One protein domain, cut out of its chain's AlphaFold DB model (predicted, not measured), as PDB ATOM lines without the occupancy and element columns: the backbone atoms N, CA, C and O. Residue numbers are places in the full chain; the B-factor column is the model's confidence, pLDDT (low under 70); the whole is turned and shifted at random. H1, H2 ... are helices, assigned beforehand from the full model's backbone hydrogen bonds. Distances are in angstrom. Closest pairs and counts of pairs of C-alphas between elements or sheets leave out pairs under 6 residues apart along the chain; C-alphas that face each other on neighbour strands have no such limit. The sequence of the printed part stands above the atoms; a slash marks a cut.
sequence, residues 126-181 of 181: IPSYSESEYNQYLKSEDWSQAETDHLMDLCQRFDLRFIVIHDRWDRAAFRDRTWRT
ATOM      1  N   ILE A 126       4.880   0.215  40.221       87.75
ATOM      2  CA  ILE A 126       3.520   0.503  40.678       87.75
ATOM      3  C   ILE A 126       2.823   1.367  39.625       87.75
ATOM      4  O   ILE A 126       3.397   2.379  39.212       87.75
ATOM      5  N   PRO A 127       1.630   0.972  39.148       87.62
ATOM      6  CA  PRO A 127       0.874   1.770  38.192       87.62
ATOM      7  C   PRO A 127       0.574   3.159  38.757       87.62
ATOM      8  O   PRO A 127       0.169   3.278  39.909       87.62
ATOM      9  N   SER A 128       0.744   4.197  37.945       89.19
ATOM     10  CA  SER A 128       0.209   5.529  38.243       89.19
ATOM     11  C   SER A 128      -1.087   5.713  37.463       89.19
ATOM     12  O   SER A 128      -1.228   5.159  36.374       89.19
ATOM     13  N   TYR A 129      -2.037   6.453  38.030       91.38
ATOM     14  CA  TYR A 129      -3.265   6.834  37.341       91.38
ATOM     15  C   TYR A 129      -3.342   8.348  37.186       91.38
ATOM     16  O   TYR A 129      -2.816   9.114  37.994       91.38
ATOM     17  N   SER A 130      -4.034   8.774  36.140       93.38
ATOM     18  CA  SER A 130      -4.459  10.151  35.926       93.38
ATOM     19  C   SER A 130      -5.794  10.433  36.615       93.38
ATOM     20  O   SER A 130      -6.599   9.535  36.872       93.38
ATOM     21  N   GLU A 131      -6.080  11.710  36.859       89.69
ATOM     22  CA  GLU A 131      -7.365  12.140  37.420       89.69
ATOM     23  C   GLU A 131      -8.553  11.758  36.514       89.69
ATOM     24  O   GLU A 131      -9.635  11.420  36.999       89.69
ATOM     25  N   SER A 132      -8.357  11.735  35.193       92.12
ATOM     26  CA  SER A 132      -9.358  11.246  34.239       92.12
ATOM     27  C   SER A 132      -9.654   9.755  34.409       92.12
ATOM     28  O   SER A 132     -10.822   9.370  34.440       92.12
ATOM     29  N   GLU A 133      -8.625   8.921  34.573       92.19
ATOM     30  CA  GLU A 133      -8.792   7.476  34.790       92.19
ATOM     31  C   GLU A 133      -9.438   7.191  36.142       92.19
ATOM     32  O   GLU A 133     -10.321   6.334  36.236       92.19
ATOM     33  N   TYR A 134      -9.061   7.956  37.172       91.31
ATOM     34  CA  TYR A 134      -9.699   7.867  38.478       91.31
ATOM     35  C   TYR A 134     -11.198   8.135  38.363       91.31
ATOM     36  O   TYR A 134     -12.027   7.349  38.827       91.31
ATOM     37  N   ASN A 135     -11.549   9.224  37.676       89.69
ATOM     38  CA  ASN A 135     -12.932   9.635  37.531       89.69
ATOM     39  C   ASN A 135     -13.785   8.648  36.724       89.69
ATOM     40  O   ASN A 135     -14.989   8.556  36.973       89.69
ATOM     41  N   GLN A 136     -13.175   7.944  35.771       91.94
ATOM     42  CA  GLN A 136     -13.865   7.040  34.859       91.94
ATOM     43  C   GLN A 136     -13.986   5.609  35.399       91.94
ATOM     44  O   GLN A 136     -15.023   4.981  35.189       91.94
ATOM     45  N   TYR A 137     -12.955   5.092  36.076       89.44
ATOM     46  CA  TYR A 137     -12.854   3.662  36.397       89.44
ATOM     47  C   TYR A 137     -12.643   3.341  37.880       89.44
ATOM     48  O   TYR A 137     -12.957   2.227  38.293       89.44
ATOM     49  N   LEU A 138     -12.111   4.271  38.684       88.50
ATOM     50  CA  LEU A 138     -11.663   3.975  40.057       88.50
ATOM     51  C   LEU A 138     -12.566   4.559  41.149       88.50
ATOM     52  O   LEU A 138     -12.319   4.329  42.331       88.50
ATOM     53  N   LYS A 139     -13.626   5.292  40.786       90.44
ATOM     54  CA  LYS A 139     -14.582   5.813  41.769       90.44
ATOM     55  C   LYS A 139     -15.279   4.676  42.511       90.44
ATOM     56  O   LYS A 139     -15.872   3.786  41.907       90.44
ATOM     57  N   SER A 140     -15.276   4.774  43.833       88.19
ATOM     58  CA  SER A 140     -16.013   3.895  44.731       88.19
ATOM     59  C   SER A 140     -16.750   4.742  45.765       88.19
ATOM     60  O   SER A 140     -16.260   5.789  46.170       88.19
ATOM     61  N   GLU A 141     -17.923   4.289  46.205       87.00
ATOM     62  CA  GLU A 141     -18.682   4.934  47.290       87.00
ATOM     63  C   GLU A 141     -17.943   4.843  48.634       87.00
ATOM     64  O   GLU A 141     -18.087   5.678  49.521       87.00
ATOM     65  N   ASP A 142     -17.086   3.834  48.745       88.12
ATOM     66  CA  ASP A 142     -16.330   3.501  49.933       88.12
ATOM     67  C   ASP A 142     -14.959   4.203  49.986       88.12
ATOM     68  O   ASP A 142     -14.396   4.387  51.064       88.12
ATOM     69  N   TRP A 143     -14.368   4.567  48.850       89.75
ATOM     70  CA  TRP A 143     -13.022   5.143  48.801       89.75
ATOM     71  C   TRP A 143     -13.055   6.571  48.286       89.75
ATOM     72  O   TRP A 143     -13.551   6.846  47.194       89.75
ATOM     73  N   SER A 144     -12.474   7.484  49.064       91.56
ATOM     74  CA  SER A 144     -12.227   8.838  48.573       91.56
ATOM     75  C   SER A 144     -10.992   8.868  47.667       91.56
ATOM     76  O   SER A 144     -10.095   8.027  47.776       91.56
ATOM     77  N   GLN A 145     -10.919   9.868  46.787       90.19
ATOM     78  CA  GLN A 145      -9.758  10.057  45.915       90.19
ATOM     79  C   GLN A 145      -8.485  10.282  46.726       90.19
ATOM     80  O   GLN A 145      -7.504   9.583  46.510       90.19
ATOM     81  N   ALA A 146      -8.549  11.147  47.743       91.88
ATOM     82  CA  ALA A 146      -7.425  11.416  48.636       91.88
ATOM     83  C   ALA A 146      -6.938  10.155  49.374       91.88
ATOM     84  O   ALA A 146      -5.740   9.968  49.565       91.88
ATOM     85  N   GLU A 147      -7.860   9.271  49.766       91.44
ATOM     86  CA  GLU A 147      -7.520   7.993  50.398       91.44
ATOM     87  C   GLU A 147      -6.811   7.047  49.415       91.44
ATOM     88  O   GLU A 147      -5.849   6.369  49.778       91.44
ATOM     89  N   THR A 148      -7.259   7.027  48.157       91.38
ATOM     90  CA  THR A 148      -6.648   6.221  47.091       91.38
ATOM     91  C   THR A 148      -5.267   6.758  46.716       91.38
ATOM     92  O   THR A 148      -4.321   5.978  46.625       91.38
ATOM     93  N   ASP A 149      -5.118   8.080  46.597       91.75
ATOM     94  CA  ASP A 149      -3.840   8.742  46.322       91.75
ATOM     95  C   ASP A 149      -2.825   8.425  47.428       91.75
ATOM     96  O   ASP A 149      -1.684   8.047  47.155       91.75
ATOM     97  N   HIS A 150      -3.263   8.499  48.689       92.38
ATOM     98  CA  HIS A 150      -2.439   8.154  49.843       92.38
ATOM     99  C   HIS A 150      -2.019   6.678  49.835       92.38
ATOM    100  O   HIS A 150      -0.856   6.359  50.089       92.38
ATOM    101  N   LEU A 151      -2.934   5.761  49.502       91.81
ATOM    102  CA  LEU A 151      -2.599   4.345  49.351       91.81
ATOM    103  C   LEU A 151      -1.545   4.134  48.257       91.81
ATOM    104  O   LEU A 151      -0.599   3.377  48.471       91.81
ATOM    105  N   MET A 152      -1.684   4.794  47.106       92.00
ATOM    106  CA  MET A 152      -0.727   4.661  46.007       92.00
ATOM    107  C   MET A 152       0.650   5.239  46.352       92.00
ATOM    108  O   MET A 152       1.655   4.607  46.018       92.00
ATOM    109  N   ASP A 153       0.722   6.356  47.086       92.44
ATOM    110  CA  ASP A 153       1.991   6.891  47.613       92.44
ATOM    111  C   ASP A 153       2.673   5.887  48.553       92.44
ATOM    112  O   ASP A 153       3.854   5.559  48.395       92.44
ATOM    113  N   LEU A 154       1.923   5.324  49.505       92.69
ATOM    114  CA  LEU A 154       2.458   4.320  50.424       92.69
ATOM    115  C   LEU A 154       2.904   3.054  49.686       92.69
ATOM    116  O   LEU A 154       3.954   2.493  50.007       92.69
ATOM    117  N   CYS A 155       2.146   2.623  48.677       91.50
ATOM    118  CA  CYS A 155       2.539   1.537  47.792       91.50
ATOM    119  C   CYS A 155       3.899   1.825  47.150       91.50
ATOM    120  O   CYS A 155       4.769   0.954  47.203       91.50
ATOM    121  N   GLN A 156       4.100   3.036  46.606       90.56
ATOM    122  CA  GLN A 156       5.340   3.448  45.937       90.56
ATOM    123  C   GLN A 156       6.533   3.526  46.886       90.56
ATOM    124  O   GLN A 156       7.646   3.161  46.518       90.56
ATOM    125  N   ARG A 157       6.309   3.969  48.121       89.75
ATOM    126  CA  ARG A 157       7.376   4.148  49.113       89.75
ATOM    127  C   ARG A 157       7.789   2.855  49.809       89.75
ATOM    128  O   ARG A 157       8.917   2.769  50.291       89.75
ATOM    129  N   PHE A 158       6.888   1.877  49.900       90.50
ATOM    130  CA  PHE A 158       7.100   0.644  50.664       90.50
ATOM    131  C   PHE A 158       7.071  -0.635  49.818       90.50
ATOM    132  O   PHE A 158       6.934  -1.719  50.388       90.50
ATOM    133  N   ASP A 159       7.208  -0.539  48.493       89.00
ATOM    134  CA  ASP A 159       7.284  -1.685  47.573       89.00
ATOM    135  C   ASP A 159       6.137  -2.701  47.768       89.00
ATOM    136  O   ASP A 159       6.361  -3.911  47.846       89.00
ATOM    137  N   LEU A 160       4.895  -2.218  47.916       89.88
ATOM    138  CA  LEU A 160       3.692  -3.045  48.156       89.88
ATOM    139  C   LEU A 160       3.738  -3.929  49.416       89.88
ATOM    140  O   LEU A 160       3.000  -4.911  49.541       89.88
ATOM    141  N   ARG A 161       4.577  -3.597  50.398       90.44
ATOM    142  CA  ARG A 161       4.606  -4.308  51.681       90.44
ATOM    143  C   ARG A 161       3.407  -3.893  52.530       90.44
ATOM    144  O   ARG A 161       3.538  -3.070  53.432       90.44
ATOM    145  N   PHE A 162       2.250  -4.508  52.278       89.94
ATOM    146  CA  PHE A 162       0.968  -4.169  52.915       89.94
ATOM    147  C   PHE A 162       1.004  -4.131  54.446       89.94
ATOM    148  O   PHE A 162       0.326  -3.308  55.046       89.94
ATOM    149  N   ILE A 163       1.844  -4.949  55.086       91.56
ATOM    150  CA  ILE A 163       2.037  -4.923  56.544       91.56
ATOM    151  C   ILE A 163       2.580  -3.559  57.007       91.56
ATOM    152  O   ILE A 163       2.107  -2.999  57.991       91.56
ATOM    153  N   VAL A 164       3.563  -3.013  56.284       91.69
ATOM    154  CA  VAL A 164       4.172  -1.708  56.589       91.69
ATOM    155  C   VAL A 164       3.230  -0.574  56.194       91.69
ATOM    156  O   VAL A 164       3.090   0.392  56.937       91.69
ATOM    157  N   ILE A 165       2.556  -0.709  55.052       92.88
ATOM    158  CA  ILE A 165       1.562   0.260  54.571       92.88
ATOM    159  C   ILE A 165       0.433   0.416  55.596       92.88
ATOM    160  O   ILE A 165       0.076   1.534  55.944       92.88
ATOM    161  N   HIS A 166      -0.078  -0.695  56.130       91.25
ATOM    162  CA  HIS A 166      -1.107  -0.698  57.166       91.25
ATOM    163  C   HIS A 166      -0.611  -0.091  58.489       91.25
ATOM    164  O   HIS A 166      -1.347   0.643  59.141       91.25
ATOM    165  N   ASP A 167       0.636  -0.360  58.897       91.81
ATOM    166  CA  ASP A 167       1.245   0.277  60.080       91.81
ATOM    167  C   ASP A 167       1.341   1.804  59.935       91.81
ATOM    168  O   ASP A 167       1.077   2.543  60.883       91.81
ATOM    169  N   ARG A 168       1.690   2.276  58.733       91.94
ATOM    170  CA  ARG A 168       1.875   3.698  58.402       91.94
ATOM    171  C   ARG A 168       0.627   4.380  57.861       91.94
ATOM    172  O   ARG A 168       0.717   5.516  57.407       91.94
ATOM    173  N   TRP A 169      -0.515   3.709  57.930       91.88
ATOM    174  CA  TRP A 169      -1.781   4.273  57.507       91.88
ATOM    175  C   TRP A 169      -2.185   5.442  58.408       91.88
ATOM    176  O   TRP A 169      -2.136   5.343  59.639       91.88
ATOM    177  N   ASP A 170      -2.617   6.543  57.795       90.38
ATOM    178  CA  ASP A 170      -3.119   7.697  58.531       90.38
ATOM    179  C   ASP A 170      -4.548   7.429  59.020       90.38
ATOM    180  O   ASP A 170      -5.543   7.728  58.360       90.38
ATOM    181  N   ARG A 171      -4.628   6.845  60.218       88.31
ATOM    182  CA  ARG A 171      -5.883   6.567  60.930       88.31
ATOM    183  C   ARG A 171      -6.572   7.819  61.482       88.31
ATOM    184  O   ARG A 171      -7.679   7.705  61.998       88.31
ATOM    185  N   ALA A 172      -5.917   8.984  61.454       87.94
ATOM    186  CA  ALA A 172      -6.524  10.237  61.894       87.94
ATOM    187  C   ALA A 172      -7.265  10.923  60.739       87.94
ATOM    188  O   ALA A 172      -8.356  11.453  60.945       87.94
ATOM    189  N   ALA A 173      -6.687  10.890  59.536       86.69
ATOM    190  CA  ALA A 173      -7.298  11.461  58.338       86.69
ATOM    191  C   ALA A 173      -8.309  10.521  57.663       86.69
ATOM    192  O   ALA A 173      -9.291  10.990  57.085       86.69
ATOM    193  N   PHE A 174      -8.091   9.204  57.732       87.94
ATOM    194  CA  PHE A 174      -8.896   8.212  57.018       87.94
ATOM    195  C   PHE A 174      -9.462   7.139  57.944       87.94
ATOM    196  O   PHE A 174      -9.002   6.933  59.068       87.94
ATOM    197  N   ARG A 175     -10.477   6.417  57.451       86.50
ATOM    198  CA  ARG A 175     -11.056   5.288  58.187       86.50
ATOM    199  C   ARG A 175     -10.035   4.171  58.376       86.50
ATOM    200  O   ARG A 175      -9.157   3.968  57.536       86.50
ATOM    201  N   ASP A 176     -10.173   3.432  59.472       85.75
ATOM    202  CA  ASP A 176      -9.317   2.280  59.734       85.75
ATOM    203  C   ASP A 176      -9.641   1.150  58.747       85.75
ATOM    204  O   ASP A 176     -10.807   0.804  58.520       85.75
ATOM    205  N   ARG A 177      -8.604   0.606  58.111       83.56
ATOM    206  CA  ARG A 177      -8.726  -0.378  57.032       83.56
ATOM    207  C   ARG A 177      -8.055  -1.663  57.464       83.56
ATOM    208  O   ARG A 177      -6.842  -1.716  57.583       83.56
ATOM    209  N   THR A 178      -8.828  -2.730  57.611       83.44
ATOM    210  CA  THR A 178      -8.256  -4.055  57.856       83.44
ATOM    211  C   THR A 178      -7.629  -4.600  56.580       83.44
ATOM    212  O   THR A 178      -8.282  -4.633  55.533       83.44
ATOM    213  N   TRP A 179      -6.405  -5.109  56.668       74.50
ATOM    214  CA  TRP A 179      -5.842  -5.931  55.603       74.50
ATOM    215  C   TRP A 179      -6.510  -7.320  55.625       74.50
ATOM    216  O   TRP A 179      -6.701  -7.904  56.692       74.50
ATOM    217  N   ARG A 180      -6.914  -7.841  54.462       69.69
ATOM    218  CA  ARG A 180      -7.405  -9.224  54.331       69.69
ATOM    219  C   ARG A 180      -6.262 -10.097  53.809       69.69
ATOM    220  O   ARG A 180      -5.645  -9.731  52.812       69.69
ATOM    221  N   THR A 181      -5.976 -11.192  54.516       50.00
ATOM    222  CA  THR A 181      -5.086 -12.291  54.086       50.00
ATOM    223  C   THR A 181      -5.699 -13.095  52.960       50.00
ATOM    224  O   THR A 181      -6.911 -13.392  53.086       50.00
TER     225      THR A 181
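This is residues 126 to 181 of the 181 residues of an uncharacterized protein of Spodoptera exigua (UniProt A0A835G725). What is the main picture? H2, the longest helix, sits in the middle, with H1 near its first residue and H3 packed on its residues 151 to 155; residues 168 to 181 form a long stretch without named elements. What else describes it? The printed part has 56 residues, with three named helices in the order H1, H2, H3 and no named strand; it is all helix, though under half of its residues are in named elements. It is compact, with a radius of gyration of the C-alphas of 11.6 A and spans of 30 by 23 by 22 A.

Where does H1 lie? It holds residues 131 to 138, from C-alpha 131 at (-7.365, 12.140, 37.420). Where are the others? H2 holds residues 145 to 157, 18.4 A long, and H3 residues 162 to 167, ending at C-alpha 167 (1.245, 0.277, 60.080).

How does H1 stand to H2? They are close but not clearly touching, about perpendicular at 84 degrees; their closest C-alphas, Tyr 134 and Gln 145, are 7.8 A apart. And H3? H2 touches it with residues 151 to 155 alone, the closest C-alphas being Leu 154 and Ile 165 at 5.9 A, opposite ways at a steep tilt of 69 degrees, only just short of about perpendicular. What of the backbones? In H1, H2 and H3 every O i to N i+4 pair is within hydrogen-bond range.

Is it cut? The printed part has no cut. Where is confidence low? Residues 180 to 181 are under 70.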